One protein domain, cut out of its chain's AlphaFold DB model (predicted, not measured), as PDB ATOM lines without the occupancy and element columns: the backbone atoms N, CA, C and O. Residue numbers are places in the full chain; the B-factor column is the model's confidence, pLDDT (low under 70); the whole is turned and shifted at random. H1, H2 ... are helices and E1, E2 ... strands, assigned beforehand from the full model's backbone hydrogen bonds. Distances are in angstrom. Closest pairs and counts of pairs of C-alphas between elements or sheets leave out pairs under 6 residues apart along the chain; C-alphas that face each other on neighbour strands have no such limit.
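What this domain is: This is residues 43 to 157 of the 167 residues of an uncharacterized protein of Methylosinus sp. sav-2 (UniProt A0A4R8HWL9). One strongly twisted sheet of seven strands folds back on itself with E3 as the hinge, the hairpin E1 E2 making one leaf and E4, E5, E7 and E6 the other. The sheet curls round H1, while H2 covers E5 on the opposite face. The printed part has 115 residues, with seven named strands and two named helices in the order E1 E2 E3 E4 E5 H1 H2 E6 E7, a mixed class of helices and strands. The sheet runs E1 E2 E3 E4 E5 E7 E6 and is mixed, E5 and E7 being its parallel pair. The whole is compact, with a radius of gyration of the C-alphas of 13.6 A, and spans 38 by 31 by 26 A.

How they stand to each other: E1, residues 44 to 52, and E2, residues 55 to 64, form a hairpin, with N 48 and O 59 within hydrogen-bond range at 2.9 A. E3, residues 67 to 76, forms a hairpin with E2 (N 62 and O 69, 2.8 A). E4, residues 81 to 90, forms one with E3 (N 72 and O 85, 3.0 A). E5, residues 95 to 100, forms one with E4 (N 97 and O 88, 2.8 A). E1 to E5 are a meander, each strand the antiparallel neighbour of the one before. E2 bends by 87 degrees at residue 61 and E3 by 71 degrees at residue 73. The closest C-alphas of E1 and E5, Leu 51 and Tyr 95, are 6.1 A apart. H1, residues 103 to 116, is on the sheet; its closest C-alpha to E4 is that of Cys 103, 5.2 A from that of Ala 86. H2, residues 124 to 141, is on the opposite face at a height over the sheet of 9.8 A, and runs along the strands, at 10 degrees to E5 on the local plane. H1 and H2 only just touch, with 3 pairs of C-alphas within 8 A, the closest Leu 113 and Ala 134 at 6.7 A; H1 does so with residues 109 to 113 alone and H2 with 134 to 138 alone. Their tilt is steep, 62 degrees, opposite ways. In both helices every O i to N i+4 pair is within hydrogen-bond range. E6, residues 142 to 144, and E7, residues 153 to 156, form a hairpin (N 155 and O 143, 2.9 A). E7 is parallel to E5 (N 154 and O 99, 2.9 A). E1 and E6, the edge strands, are apart.

Where its parts are: E1 begins at C-alpha 44, (82.943, 162.598, 149.844), and is 22.8 A long; E2 is 23.1 A, E3 24.2 A, E4 26.0 A and E5 15.0 A. H1 begins at C-alpha 103, (71.486, 157.165, 152.578), and is 20.0 A long; H2 is 25.9 A. E6 is 6.5 A, and E7, 10.5 A, ends at C-alpha 156, (67.183, 147.674, 149.957).

The domain as a whole: The two C-alphas farthest apart, Gly 80 and Ser 120, are 38.8 A apart. The printed part has no cut and no long link. Mean pLDDT of the printed part is 82.0; residues 51 to 55, 77 to 79 and 149 to 151 are under 70.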
ATOM      1  N   TRP A  43      82.649 157.817 149.511       88.75
ATOM      2  CA  TRP A  43      81.762 158.978 149.423       88.75
ATOM      3  C   TRP A  43      82.406 160.203 150.065       88.75
ATOM      4  O   TRP A  43      82.968 160.128 151.154       88.75
ATOM      5  N   THR A  44      82.327 161.345 149.385       87.19
ATOM      6  CA  THR A  44      82.943 162.598 149.844       87.19
ATOM      7  C   THR A  44      81.887 163.697 149.956       87.19
ATOM      8  O   THR A  44      81.064 163.818 149.044       87.19
ATOM      9  N   PRO A  45      81.895 164.526 151.019       85.31
ATOM     10  CA  PRO A  45      81.042 165.706 151.081       85.31
ATOM     11  C   PRO A  45      81.350 166.641 149.909       85.31
ATOM     12  O   PRO A  45      82.508 166.990 149.678       85.31
ATOM     13  N   SER A  46      80.330 167.079 149.178       85.19
ATOM     14  CA  SER A  46      80.503 167.990 148.047       85.19
ATOM     15  C   SER A  46      79.292 168.891 147.866       85.19
ATOM     16  O   SER A  46      78.164 168.546 148.219       85.19
ATOM     17  N   PHE A  47      79.533 170.045 147.255       84.31
ATOM     18  CA  PHE A  47      78.480 170.844 146.650       84.31
ATOM     19  C   PHE A  47      78.279 170.366 145.211       84.31
ATOM     20  O   PHE A  47      79.257 170.216 144.472       84.31
ATOM     21  N   PHE A  48      77.041 170.088 144.813       81.06
ATOM     22  CA  PHE A  48      76.724 169.652 143.455       81.06
ATOM     23  C   PHE A  48      75.411 170.257 142.964       81.06
ATOM     24  O   PHE A  48      74.584 170.731 143.739       81.06
ATOM     25  N   SER A  49      75.230 170.253 141.642       79.62
ATOM     26  CA  SER A  49      73.990 170.699 141.009       79.62
ATOM     27  C   SER A  49      73.261 169.536 140.353       79.62
ATOM     28  O   SER A  49      73.903 168.712 139.699       79.62
ATOM     29  N   PHE A  50      71.939 169.520 140.443       72.81
ATOM     30  CA  PHE A  50      71.067 168.552 139.784       72.81
ATOM     31  C   PHE A  50      69.935 169.271 139.042       72.81
ATOM     32  O   PHE A  50      69.741 170.476 139.209       72.81
ATOM     33  N   LEU A  51      69.214 168.556 138.182       69.19
ATOM     34  CA  LEU A  51      68.127 169.130 137.393       69.19
ATOM     35  C   LEU A  51      66.821 169.195 138.200       69.19
ATOM     36  O   LEU A  51      66.460 168.249 138.903       69.19
ATOM     37  N   VAL A  52      66.097 170.304 138.057       66.88
ATOM     38  CA  VAL A  52      64.748 170.555 138.592       66.88
ATOM     39  C   VAL A  52      63.869 171.180 137.499       66.88
ATOM     40  O   VAL A  52      64.419 171.674 136.516       66.88
ATOM     41  N   PRO A  53      62.526 171.174 137.622       62.16
ATOM     42  CA  PRO A  53      61.641 171.745 136.598       62.16
ATOM     43  C   PRO A  53      61.953 173.207 136.244       62.16
ATOM     44  O   PRO A  53      61.801 173.611 135.097       62.16
ATOM     45  N   GLU A  54      62.428 173.992 137.210       65.06
ATOM     46  CA  GLU A  54      62.775 175.407 137.045       65.06
ATOM     47  C   GLU A  54      64.219 175.625 136.556       65.06
ATOM     48  O   GLU A  54      64.630 176.763 136.324       65.06
ATOM     49  N   GLY A  55      64.997 174.546 136.413       67.25
ATOM     50  CA  GLY A  55      66.338 174.559 135.849       67.25
ATOM     51  C   GLY A  55      67.352 173.694 136.586       67.25
ATOM     52  O   GLY A  55      67.245 172.468 136.613       67.25
ATOM     53  N   ARG A  56      68.391 174.304 137.166       70.75
ATOM     54  CA  ARG A  56      69.376 173.584 137.989       70.75
ATOM     55  C   ARG A  56      69.236 173.988 139.439       70.75
ATOM     56  O   ARG A  56      69.245 175.170 139.742       70.75
ATOM     57  N   ALA A  57      69.189 173.016 140.337       73.12
ATOM     58  CA  ALA A  57      69.274 173.260 141.767       73.12
ATOM     59  C   ALA A  57      70.675 172.919 142.278       73.12
ATOM     60  O   ALA A  57      71.214 171.872 141.924       73.12
ATOM     61  N   GLY A  58      71.265 173.795 143.090       77.38
ATOM     62  CA  GLY A  58      72.532 173.553 143.788       77.38
ATOM     63  C   GLY A  58      72.305 173.167 145.249       77.38
ATOM     64  O   GLY A  58      71.580 173.868 145.958       77.38
ATOM     65  N   VAL A  59      72.936 172.081 145.702       82.69
ATOM     66  CA  VAL A  59      72.783 171.545 147.063       82.69
ATOM     67  C   VAL A  59      74.097 170.981 147.605       82.69
ATOM     68  O   VAL A  59      74.999 170.604 146.857       82.69
ATOM     69  N   TRP A  60      74.198 170.928 148.931       84.56
ATOM     70  CA  TRP A  60      75.224 170.163 149.629       84.56
ATOM     71  C   TRP A  60      74.775 168.717 149.822       84.56
ATOM     72  O   TRP A  60      73.623 168.461 150.160       84.56
ATOM     73  N   GLY A  61      75.702 167.783 149.660       88.06
ATOM     74  CA  GLY A  61      75.474 166.375 149.948       88.06
ATOM     75  C   GLY A  61      76.758 165.584 149.762       88.06
ATOM     76  O   GLY A  61      77.835 166.043 150.142       88.06
ATOM     77  N   TRP A  62      76.645 164.416 149.148       89.81
ATOM     78  CA  TRP A  62      77.707 163.430 149.007       89.81
ATOM     79  C   TRP A  62      77.926 163.074 147.552       89.81
ATOM     80  O   TRP A  62      76.966 162.986 146.796       89.81
ATOM     81  N   THR A  63      79.166 162.817 147.152       91.12
ATOM     82  CA  THR A  63      79.491 162.361 145.797       91.12
ATOM     83  C   THR A  63      80.437 161.166 145.812       91.12
ATOM     84  O   THR A  63      81.305 161.049 146.679       91.12
ATOM     85  N   LYS A  64      80.259 160.266 144.841       90.81
ATOM     86  CA  LYS A  64      81.151 159.135 144.561       90.81
ATOM     87  C   LYS A  64      81.097 158.804 143.073       90.81
ATOM     88  O   LYS A  64      80.059 158.404 142.546       90.81
ATOM     89  N   GLY A  65      82.229 158.962 142.387       88.06
ATOM     90  CA  GLY A  65      82.294 158.797 140.933       88.06
ATOM     91  C   GLY A  65      81.292 159.716 140.228       88.06
ATOM     92  O   GLY A  65      81.305 160.927 140.435       88.06
ATOM     93  N   SER A  66      80.403 159.137 139.422       88.38
ATOM     94  CA  SER A  66      79.368 159.875 138.686       88.38
ATOM     95  C   SER A  66      78.055 160.050 139.455       88.38
ATOM     96  O   SER A  66      77.077 160.511 138.871       88.38
ATOM     97  N   PHE A  67      78.002 159.675 140.733       91.12
ATOM     98  CA  PHE A  67      76.785 159.735 141.535       91.12
ATOM     99  C   PHE A  67      76.885 160.756 142.658       91.12
ATOM    100  O   PHE A  67      77.963 161.021 143.194       91.12
ATOM    101  N   ALA A  68      75.728 161.296 143.022       91.19
ATOM    102  CA  ALA A  68      75.553 162.174 144.156       91.19
ATOM    103  C   ALA A  68      74.324 161.796 144.973       91.19
ATOM    104  O   ALA A  68      73.330 161.339 144.411       91.19
ATOM    105  N   ILE A  69      74.397 162.004 146.280       90.75
ATOM    106  CA  ILE A  69      73.295 161.806 147.210       90.75
ATOM    107  C   ILE A  69      73.100 163.092 147.989       90.75
ATOM    108  O   ILE A  69      74.053 163.643 148.534       90.75
ATOM    109  N   ASP A  70      71.865 163.555 148.067       88.56
ATOM    110  CA  ASP A  70      71.483 164.569 149.037       88.56
ATOM    111  C   ASP A  70      70.361 164.047 149.932       88.56
ATOM    112  O   ASP A  70      69.508 163.264 149.512       88.56
ATOM    113  N   GLU A  71      70.398 164.479 151.184       84.75
ATOM    114  CA  GLU A  71      69.406 164.146 152.194       84.75
ATOM    115  C   GLU A  71      68.455 165.319 152.349       84.75
ATOM    116  O   GLU A  71      68.879 166.469 152.508       84.75
ATOM    117  N   ARG A  72      67.154 165.047 152.318       80.00
ATOM    118  CA  ARG A  72      66.149 166.095 152.471       80.00
ATOM    119  C   ARG A  72      64.876 165.561 153.098       80.00
ATOM    120  O   ARG A  72      64.629 164.361 153.145       80.00
ATOM    121  N   TYR A  73      64.043 166.488 153.548       78.38
ATOM    122  CA  TYR A  73      62.637 166.194 153.760       78.38
ATOM    123  C   TYR A  73      61.917 166.329 152.417       78.38
ATOM    124  O   TYR A  73      61.874 167.407 151.827       78.38
ATOM    125  N   CYS A  74      61.413 165.210 151.911       74.56
ATOM    126  CA  CYS A  74      60.552 165.149 150.742       74.56
ATOM    127  C   CYS A  74      59.102 165.370 151.205       74.56
ATOM    128  O   CYS A  74      58.571 164.561 151.971       74.56
ATOM    129  N   GLU A  75      58.473 166.457 150.757       76.25
ATOM    130  CA  GLU A  75      57.032 166.672 150.922       76.25
ATOM    131  C   GLU A  75      56.277 165.972 149.794       76.25
ATOM    132  O   GLU A  75      56.637 166.091 148.623       76.25
ATOM    133  N   PHE A  76      55.225 165.248 150.160       73.19
ATOM    134  CA  PHE A  76      54.360 164.500 149.260       73.19
ATOM    135  C   PHE A  76      52.936 165.051 149.379       73.19
ATOM    136  O   PHE A  76      52.159 164.572 150.213       73.19
ATOM    137  N   PRO A  77      52.598 166.097 148.597       67.25
ATOM    138  CA  PRO A  77      51.366 166.860 148.779       67.25
ATOM    139  C   PRO A  77      50.102 166.012 148.634       67.25
ATOM    140  O   PRO A  77      49.151 166.221 149.385       67.25
ATOM    141  N   ASP A  78      50.103 165.021 147.737       67.31
ATOM    142  CA  ASP A  78      48.898 164.236 147.434       67.31
ATOM    143  C   ASP A  78      48.529 163.259 148.560       67.31
ATOM    144  O   ASP A  78      47.376 162.844 148.664       67.31
ATOM    145  N   CYS A  79      49.478 162.913 149.438       66.56
ATOM    146  CA  CYS A  79      49.222 162.081 150.619       66.56
ATOM    147  C   CYS A  79      49.452 162.807 151.955       66.56
ATOM    148  O   CYS A  79      49.298 162.198 153.015       66.56
ATOM    149  N   GLY A  80      49.810 164.096 151.922       73.31
ATOM    150  CA  GLY A  80      50.047 164.923 153.107       73.31
ATOM    151  C   GLY A  80      51.203 164.442 153.990       73.31
ATOM    152  O   GLY A  80      51.229 164.750 155.182       73.31
ATOM    153  N   LYS A  81      52.136 163.654 153.441       73.94
ATOM    154  CA  LYS A  81      53.282 163.121 154.186       73.94
ATOM    155  C   LYS A  81      54.533 163.944 153.909       73.94
ATOM    156  O   LYS A  81      54.821 164.295 152.771       73.94
ATOM    157  N   THR A  82      55.333 164.137 154.948       81.44
ATOM    158  CA  THR A  82      56.713 164.607 154.830       81.44
ATOM    159  C   THR A  82      57.605 163.509 155.371       81.44
ATOM    160  O   THR A  82      57.435 163.087 156.515       81.44
ATOM    161  N   ILE A  83      58.539 163.020 154.559       78.31
ATOM    162  CA  ILE A  83      59.494 161.999 155.002       78.31
ATOM    163  C   ILE A  83      60.920 162.477 154.804       78.31
ATOM    164  O   ILE A  83      61.227 163.190 153.852       78.31
ATOM    165  N   TYR A  84      61.792 162.050 155.705       82.56
ATOM    166  CA  TYR A  84      63.223 162.132 155.484       82.56
ATOM    167  C   TYR A  84      63.627 161.071 154.451       82.56
ATOM    168  O   TYR A  84      63.215 159.913 154.563       82.56
ATOM    169  N   CYS A  85      64.353 161.488 153.419       85.19
ATOM    170  CA  CYS A  85      64.672 160.698 152.234       85.19
ATOM    171  C   CYS A  85      66.097 161.023 151.751       85.19
ATOM    172  O   CYS A  85      66.597 162.133 151.957       85.19
ATOM    173  N   ALA A  86      66.719 160.076 151.048       88.75
ATOM    174  CA  ALA A  86      67.963 160.290 150.314       88.75
ATOM    175  C   ALA A  86      67.695 160.246 148.805       88.75
ATOM    176  O   ALA A  86      67.072 159.316 148.297       88.75
ATOM    177  N   VAL A  87      68.151 161.252 148.068       87.81
ATOM    178  CA  VAL A  87      67.928 161.373 146.623       87.81
ATOM    179  C   VAL A  87      69.209 161.015 145.886       87.81
ATOM    180  O   VAL A  87      70.209 161.714 146.021       87.81
ATOM    181  N   LEU A  88      69.177 159.962 145.066       89.62
ATOM    182  CA  LEU A  88      70.312 159.585 144.224       89.62
ATOM    183  C   LEU A  88      70.249 160.320 142.884       89.62
ATOM    184  O   LEU A  88      69.246 160.263 142.169       89.62
ATOM    185  N   THR A  89      71.352 160.955 142.509       87.62
ATOM    186  CA  THR A  89      71.507 161.734 141.280       87.62
ATOM    187  C   THR A  89      72.705 161.239 140.476       87.62
ATOM    188  O   THR A  89      73.771 160.989 141.027       87.62
ATOM    189  N   TYR A  90      72.555 161.153 139.157       84.38
ATOM    190  CA  TYR A  90      73.651 160.994 138.210       84.38
ATOM    191  C   TYR A  90      74.196 162.376 137.817       84.38
ATOM    192  O   TYR A  90      73.514 163.187 137.190       84.38
ATOM    193  N   LEU A  91      75.430 162.670 138.224       82.62
ATOM    194  CA  LEU A  91      76.046 163.996 138.150       82.62
ATOM    195  C   LEU A  91      76.236 164.544 136.729       82.62
ATOM    196  O   LEU A  91      75.912 165.716 136.527       82.62
ATOM    197  N   PRO A  92      76.733 163.772 135.737       78.81
ATOM    198  CA  PRO A  92      77.114 164.334 134.436       78.81
ATOM    199  C   PRO A  92      75.998 165.086 133.711       78.81
ATOM    200  O   PRO A  92      76.263 166.017 132.954       78.81
ATOM    201  N   ASN A  93      74.744 164.726 133.968       70.25
ATOM    202  CA  ASN A  93      73.584 165.433 133.439       70.25
ATOM    203  C   ASN A  93      72.641 165.955 134.535       70.25
ATOM    204  O   ASN A  93      71.685 166.632 134.192       70.25
ATOM    205  N   GLY A  94      72.900 165.693 135.819       73.00
ATOM    206  CA  GLY A  94      72.027 166.074 136.933       73.00
ATOM    207  C   GLY A  94      70.713 165.288 136.994       73.00
ATOM    208  O   GLY A  94      69.751 165.760 137.599       73.00
ATOM    209  N   TYR A  95      70.646 164.124 136.349       74.69
ATOM    210  CA  TYR A  95      69.463 163.275 136.310       74.69
ATOM    211  C   TYR A  95      69.216 162.620 137.669       74.69
ATOM    212  O   TYR A  95      70.073 161.906 138.189       74.69
ATOM    213  N   ARG A  96      68.026 162.827 138.235       80.56
ATOM    214  CA  ARG A  96      67.600 162.122 139.444       80.56
ATOM    215  C   ARG A  96      67.282 160.670 139.097       80.56
ATOM    216  O   ARG A  96      66.402 160.412 138.283       80.56
ATOM    217  N   VAL A  97      67.986 159.746 139.735       82.75
ATOM    218  CA  VAL A  97      67.838 158.306 139.517       82.75
ATOM    219  C   VAL A  97      66.635 157.772 140.290       82.75
ATOM    220  O   VAL A  97      65.741 157.180 139.691       82.75
ATOM    221  N   ALA A  98      66.608 157.977 141.609       85.31
ATOM    222  CA  ALA A  98      65.562 157.467 142.494       85.31
ATOM    223  C   ALA A  98      65.595 158.158 143.868       85.31
ATOM    224  O   ALA A  98      66.580 158.812 144.228       85.31
ATOM    225  N   ILE A  99      64.503 158.008 144.623       87.81
ATOM    226  CA  ILE A  99      64.377 158.444 146.017       87.81
ATOM    227  C   ILE A  99      64.438 157.207 146.906       87.81
ATOM    228  O   ILE A  99      63.735 156.228 146.667       87.81
ATOM    229  N   PHE A 100      65.258 157.263 147.944       88.69
ATOM    230  CA  PHE A 100      65.504 156.167 148.861       88.69
ATOM    231  C   PHE A 100      65.081 156.525 150.277       88.69
ATOM    232  O   PHE A 100      65.058 157.696 150.670       88.69
ATOM    233  N   HIS A 101      64.747 155.495 151.048       86.19
ATOM    234  CA  HIS A 101      64.386 155.645 152.448       86.19
ATOM    235  C   HIS A 101      65.551 156.165 153.300       86.19
ATOM    236  O   HIS A 101      65.320 156.951 154.218       86.19
ATOM    237  N   SER A 102      66.777 155.756 152.980       88.38
ATOM    238  CA  SER A 102      67.989 156.119 153.711       88.38
ATOM    239  C   SER A 102      69.167 156.384 152.768       88.38
ATOM    240  O   SER A 102      69.159 155.973 151.603       88.38
ATOM    241  N   CYS A 103      70.208 157.046 153.282       88.75
ATOM    242  CA  CYS A 103      71.486 157.165 152.578       88.75
ATOM    243  C   CYS A 103      72.112 155.803 152.278       88.75
ATOM    244  O   CYS A 103      72.650 155.623 151.194       88.75
ATOM    245  N   GLU A 104      72.010 154.843 153.197       89.69
ATOM    246  CA  GLU A 104      72.554 153.486 153.044       89.69
ATOM    247  C   GLU A 104      71.935 152.764 151.837       89.69
ATOM    248  O   GLU A 104      72.638 152.181 151.011       89.69
ATOM    249  N   ASP A 105      70.616 152.878 151.670       90.69
ATOM    250  CA  ASP A 105      69.921 152.335 150.501       90.69
ATOM    251  C   ASP A 105      70.402 153.006 149.203       90.69
ATOM    252  O   ASP A 105      70.636 152.338 148.191       90.69
ATOM    253  N   ALA A 106      70.587 154.331 149.231       91.94
ATOM    254  CA  ALA A 106      71.056 155.096 148.082       91.94
ATOM    255  C   ALA A 106      72.518 154.776 147.718       91.94
ATOM    256  O   ALA A 106      72.848 154.693 146.530       91.94
ATOM    257  N   THR A 107      73.400 154.557 148.701       92.19
ATOM    258  CA  THR A 107      74.799 154.180 148.449       92.19
ATOM    259  C   THR A 107      74.918 152.766 147.893       92.19
ATOM    260  O   THR A 107      75.723 152.532 146.979       92.19
ATOM    261  N   LEU A 108      74.082 151.838 148.366       91.62
ATOM    262  CA  LEU A 108      73.972 150.500 147.791       91.62
ATOM    263  C   LEU A 108      73.477 150.570 146.343       91.62
ATOM    264  O   LEU A 108      74.099 149.988 145.450       91.62
ATOM    265  N   ALA A 109      72.408 151.326 146.085       91.75
ATOM    266  CA  ALA A 109      71.859 151.485 144.743       91.75
ATOM    267  C   ALA A 109      72.878 152.085 143.769       91.75
ATOM    268  O   ALA A 109      73.050 151.565 142.668       91.75
ATOM    269  N   ALA A 110      73.611 153.123 144.180       92.56
ATOM    270  CA  ALA A 110      74.679 153.706 143.372       92.56
ATOM    271  C   ALA A 110      75.743 152.665 142.993       92.56
ATOM    272  O   ALA A 110      76.194 152.626 141.849       92.56
ATOM    273  N   SER A 111      76.117 151.798 143.938       90.81
ATOM    274  CA  SER A 111      77.127 150.758 143.723       90.81
ATOM    275  C   SER A 111      76.651 149.699 142.727       90.81
ATOM    276  O   SER A 111      77.387 149.354 141.804       90.81
ATOM    277  N   VAL A 112      75.407 149.231 142.861       91.12
ATOM    278  CA  VAL A 112      74.794 148.277 141.922       91.12
ATOM    279  C   VAL A 112      74.682 148.888 140.521       91.12
ATOM    280  O   VAL A 112      75.104 148.287 139.535       91.12
ATOM    281  N   LEU A 113      74.161 150.112 140.415       89.94
ATOM    282  CA  LEU A 113      73.961 150.782 139.128       89.94
ATOM    283  C   LEU A 113      75.282 151.101 138.420       89.94
ATOM    284  O   LEU A 113      75.336 151.037 137.193       89.94
ATOM    285  N   ALA A 114      76.341 151.429 139.164       88.56
ATOM    286  CA  ALA A 114      77.676 151.646 138.607       88.56
ATOM    287  C   ALA A 114      78.294 150.363 138.028       88.56
ATOM    288  O   ALA A 114      79.082 150.438 137.089       88.56
ATOM    289  N   GLN A 115      77.959 149.196 138.589       88.06
ATOM    290  CA  GLN A 115      78.463 147.900 138.122       88.06
ATOM    291  C   GLN A 115      77.697 147.380 136.901       88.06
ATOM    292  O   GLN A 115      78.282 146.731 136.037       88.06
ATOM    293  N   GLU A 116      76.391 147.640 136.831       87.19
ATOM    294  CA  GLU A 116      75.516 147.006 135.837       87.19
ATOM    295  C   GLU A 116      75.229 147.859 134.605       87.19
ATOM    296  O   GLU A 116      74.844 147.334 133.550       87.19
ATOM    297  N   LEU A 117      75.378 149.178 134.724       85.56
ATOM    298  CA  LEU A 117      74.983 150.112 133.684       85.56
ATOM    299  C   LEU A 117      76.181 150.902 133.172       85.56
ATOM    300  O   LEU A 117      76.987 151.435 133.928       85.56
ATOM    301  N   ASP A 118      76.247 151.009 131.849       84.12
ATOM    302  CA  ASP A 118      77.200 151.870 131.164       84.12
ATOM    303  C   ASP A 118      76.594 153.259 130.941       84.12
ATOM    304  O   ASP A 118      75.659 153.436 130.158       84.12
ATOM    305  N   TRP A 119      77.146 154.248 131.631       75.88
ATOM    306  CA  TRP A 119      76.684 155.631 131.574       75.88
ATOM    307  C   TRP A 119      77.529 156.528 130.657       75.88
ATOM    308  O   TRP A 119      77.418 157.755 130.726       75.88
ATOM    309  N   SER A 120      78.390 155.936 129.824       80.44
ATOM    310  CA  SER A 120      79.297 156.670 128.936       80.44
ATOM    311  C   SER A 120      78.575 157.445 127.825       80.44
ATOM    312  O   SER A 120      79.042 158.512 127.427       80.44
ATOM    313  N   ASP A 121      77.422 156.958 127.352       78.50
ATOM    314  CA  ASP A 121      76.600 157.639 126.348       78.50
ATOM    315  C   ASP A 121      75.608 158.606 127.014       78.50
ATOM    316  O   ASP A 121      74.582 158.216 127.578       78.50
ATOM    317  N   SER A 122      75.914 159.900 126.921       73.00
ATOM    318  CA  SER A 122      75.093 160.982 127.465       73.00
ATOM    319  C   SER A 122      74.012 161.483 126.499       73.00
ATOM    320  O   SER A 122      73.421 162.540 126.738       73.00
ATOM    321  N   SER A 123      73.757 160.787 125.387       77.38
ATOM    322  CA  SER A 123      72.710 161.180 124.447       77.38
ATOM    323  C   SER A 123      71.315 161.030 125.072       77.38
ATOM    324  O   SER A 123      71.074 160.124 125.875       77.38
ATOM    325  N   PRO A 124      70.334 161.862 124.674       74.19
ATOM    326  CA  PRO A 124      68.971 161.809 125.216       74.19
ATOM    327  C   PRO A 124      68.337 160.414 125.165       74.19
ATOM    328  O   PRO A 124      67.677 159.977 126.105       74.19
ATOM    329  N   LYS A 125      68.557 159.702 124.055       77.69
ATOM    330  CA  LYS A 125      68.018 158.362 123.811       77.69
ATOM    331  C   LYS A 125      68.706 157.304 124.677       77.69
ATOM    332  O   LYS A 125      68.025 156.409 125.174       77.69
ATOM    333  N   ALA A 126      70.023 157.401 124.859       79.19
ATOM    334  CA  ALA A 126      70.763 156.490 125.723       79.19
ATOM    335  C   ALA A 126      70.369 156.679 127.187       79.19
ATOM    336  O   ALA A 126      70.048 155.702 127.853       79.19
ATOM    337  N   LEU A 127      70.261 157.925 127.651       75.69
ATOM    338  CA  LEU A 127      69.767 158.241 128.993       75.69
ATOM    339  C   LEU A 127      68.350 157.712 129.216       75.69
ATOM    340  O   LEU A 127      68.056 157.139 130.263       75.69
ATOM    341  N   LEU A 128      67.489 157.837 128.201       76.19
ATOM    342  CA  LEU A 128      66.132 157.314 128.257       76.19
ATOM    343  C   LEU A 128      66.111 155.788 128.441       76.19
ATOM    344  O   LEU A 128      65.367 155.253 129.265       76.19
ATOM    345  N   ALA A 129      66.958 155.084 127.692       79.56
ATOM    346  CA  ALA A 129      67.128 153.645 127.820       79.56
ATOM    347  C   ALA A 129      67.770 153.251 129.161       79.56
ATOM    348  O   ALA A 129      67.343 152.269 129.769       79.56
ATOM    349  N   GLN A 130      68.747 154.020 129.648       80.44
ATOM    350  CA  GLN A 130      69.402 153.751 130.925       80.44
ATOM    351  C   GLN A 130      68.468 153.951 132.107       80.44
ATOM    352  O   GLN A 130      68.481 153.118 133.003       80.44
ATOM    353  N   GLY A 131      67.582 154.948 132.089       81.12
ATOM    354  CA  GLY A 131      66.561 155.075 133.129       81.12
ATOM    355  C   GLY A 131      65.633 153.851 133.192       81.12
ATOM    356  O   GLY A 131      65.319 153.380 134.281       81.12
ATOM    357  N   ARG A 132      65.280 153.240 132.045       82.94
ATOM    358  CA  ARG A 132      64.497 151.978 132.017       82.94
ATOM    359  C   ARG A 132      65.269 150.815 132.624       82.94
ATOM    360  O   ARG A 132      64.697 150.010 133.352       82.94
ATOM    361  N   ARG A 133      66.562 150.720 132.318       85.50
ATOM    362  CA  ARG A 133      67.433 149.677 132.869       85.50
ATOM    363  C   ARG A 133      67.669 149.877 134.362       85.50
ATOM    364  O   ARG A 133      67.571 148.912 135.104       85.50
ATOM    365  N   ALA A 134      67.904 151.110 134.802       86.81
ATOM    366  CA  ALA A 134      68.025 151.466 136.209       86.81
ATOM    367  C   ALA A 134      66.755 151.095 136.977       86.81
ATOM    368  O   ALA A 134      66.855 150.430 138.002       86.81
ATOM    369  N   LEU A 135      65.570 151.412 136.442       85.31
ATOM    370  CA  LEU A 135      64.304 150.976 137.032       85.31
ATOM    371  C   LEU A 135      64.230 149.448 137.154       85.31
ATOM    372  O   LEU A 135      63.898 148.942 138.218       85.31
ATOM    373  N   ALA A 136      64.581 148.706 136.099       86.69
ATOM    374  CA  ALA A 136      64.574 147.243 136.138       86.69
ATOM    375  C   ALA A 136      65.536 146.679 137.203       86.69
ATOM    376  O   ALA A 136      65.175 145.750 137.926       86.69
ATOM    377  N   VAL A 137      66.729 147.266 137.345       88.31
ATOM    378  CA  VAL A 137      67.692 146.913 138.401       88.31
ATOM    379  C   VAL A 137      67.096 147.182 139.782       88.31
ATOM    380  O   VAL A 137      67.118 146.292 140.634       88.31
ATOM    381  N   LEU A 138      66.502 148.359 139.994       88.25
ATOM    382  CA  LEU A 138      65.869 148.716 141.265       88.25
ATOM    383  C   LEU A 138      64.719 147.763 141.606       88.25
ATOM    384  O   LEU A 138      64.737 147.162 142.673       88.25
ATOM    385  N   MET A 139      63.804 147.497 140.673       87.06
ATOM    386  CA  MET A 139      62.721 146.519 140.855       87.06
ATOM    387  C   MET A 139      63.227 145.104 141.168       87.06
ATOM    388  O   MET A 139      62.522 144.319 141.805       87.06
ATOM    389  N   SER A 140      64.434 144.750 140.725       88.19
ATOM    390  CA  SER A 140      65.011 143.427 140.966       88.19
ATOM    391  C   SER A 140      65.678 143.276 142.339       88.19
ATOM    392  O   SER A 140      65.732 142.155 142.840       88.19
ATOM    393  N   ARG A 141      66.143 144.366 142.972       86.00
ATOM    394  CA  ARG A 141      66.955 144.319 144.212       86.00
ATOM    395  C   ARG A 141      66.434 145.160 145.376       86.00
ATOM    396  O   ARG A 141      66.899 145.005 146.501       86.00
ATOM    397  N   PHE A 142      65.488 146.044 145.112       90.12
ATOM    398  CA  PHE A 142      64.935 146.978 146.080       90.12
ATOM    399  C   PHE A 142      63.424 146.773 146.168       90.12
ATOM    400  O   PHE A 142      62.766 146.352 145.211       90.12
ATOM    401  N   ASP A 143      62.878 147.052 147.344       88.88
ATOM    402  CA  ASP A 143      61.441 147.128 147.550       88.88
ATOM    403  C   ASP A 143      60.997 148.574 147.410       88.88
ATOM    404  O   ASP A 143      61.589 149.484 147.996       88.88
ATOM    405  N   GLU A 144      59.915 148.776 146.673       85.00
ATOM    406  CA  GLU A 144      59.181 150.026 146.736       85.00
ATOM    407  C   GLU A 144      58.340 150.051 148.018       85.00
ATOM    408  O   GLU A 144      57.659 149.082 148.359       85.00
ATOM    409  N   ARG A 145      58.376 151.163 148.752       78.44
ATOM    410  CA  ARG A 145      57.522 151.359 149.920       78.44
ATOM    411  C   ARG A 145      56.064 151.492 149.494       78.44
ATOM    412  O   ARG A 145      55.653 152.536 148.992       78.44
ATOM    413  N   GLU A 146      55.272 150.463 149.779       77.81
ATOM    414  CA  GLU A 146      53.830 150.439 149.494       77.81
ATOM    415  C   GLU A 146      53.090 151.643 150.095       77.81
ATOM    416  O   GLU A 146      52.206 152.216 149.464       77.81
ATOM    417  N   ASP A 147      53.493 152.091 151.291       75.56
ATOM    418  CA  ASP A 147      52.876 153.224 151.985       75.56
ATOM    419  C   ASP A 147      53.221 154.599 151.383       75.56
ATOM    420  O   ASP A 147      52.696 155.619 151.842       75.56
ATOM    421  N   MET A 148      54.110 154.621 150.388       71.56
ATOM    422  CA  MET A 148      54.591 155.811 149.689       71.56
ATOM    423  C   MET A 148      54.232 155.807 148.200       71.56
ATOM    424  O   MET A 148      54.698 156.677 147.468       71.56
ATOM    425  N   GLN A 149      53.394 154.874 147.743       67.88
ATOM    426  CA  GLN A 149      52.808 154.931 146.404       67.88
ATOM    427  C   GLN A 149      52.044 156.258 146.207       67.88
ATOM    428  O   GLN A 149      51.343 156.688 147.131       67.88
ATOM    429  N   PRO A 150      52.155 156.926 145.040       66.25
ATOM    430  CA  PRO A 150      52.847 156.500 143.811       66.25
ATOM    431  C   PRO A 150      54.306 156.991 143.684       66.25
ATOM    432  O   PRO A 150      54.878 156.996 142.597       66.25
ATOM    433  N   TYR A 151      54.922 157.478 144.760       66.12
ATOM    434  CA  TYR A 151      56.166 158.251 144.689       66.12
ATOM    435  C   TYR A 151      57.457 157.423 144.583       66.12
ATOM    436  O   TYR A 151      58.544 158.003 144.598       66.12
ATOM    437  N   ALA A 152      57.351 156.096 144.493       78.50
ATOM    438  CA  ALA A 152      58.454 155.143 144.397       78.50
ATOM    439  C   ALA A 152      59.652 155.452 145.297       78.50
ATOM    440  O   ALA A 152      60.755 155.759 144.836       78.50
ATOM    441  N   VAL A 153      59.420 155.358 146.607       82.12
ATOM    442  CA  VAL A 153      60.489 155.424 147.605       82.12
ATOM    443  C   VAL A 153      61.054 154.022 147.802       82.12
ATOM    444  O   VAL A 153      60.350 153.129 148.274       82.12
ATOM    445  N   TRP A 154      62.321 153.835 147.452       86.88
ATOM    446  CA  TRP A 154      62.984 152.534 147.446       86.88
ATOM    447  C   TRP A 154      63.709 152.255 148.766       86.88
ATOM    448  O   TRP A 154      64.256 153.161 149.400       86.88
ATOM    449  N   ARG A 155      63.756 150.985 149.159       89.75
ATOM    450  CA  ARG A 155      64.599 150.466 150.245       89.75
ATOM    451  C   ARG A 155      65.299 149.195 149.782       89.75
ATOM    452  O   ARG A 155      64.739 148.456 148.970       89.75
ATOM    453  N   ALA A 156      66.502 148.921 150.266       86.06
ATOM    454  CA  ALA A 156      67.183 147.674 149.957       86.06
ATOM    455  C   ALA A 156      66.338 146.485 150.432       86.06
ATOM    456  O   ALA A 156      65.766 146.509 151.528       86.06
ATOM    457  N   ARG A 157      66.262 145.420 149.623       85.94
ATOM    458  CA  ARG A 157      65.810 144.132 150.146       85.94
ATOM    459  C   ARG A 157      66.896 143.642 151.083       85.94
ATOM    460  O   ARG A 157      68.006 143.353 150.643       85.94
TER     461      ARG A 157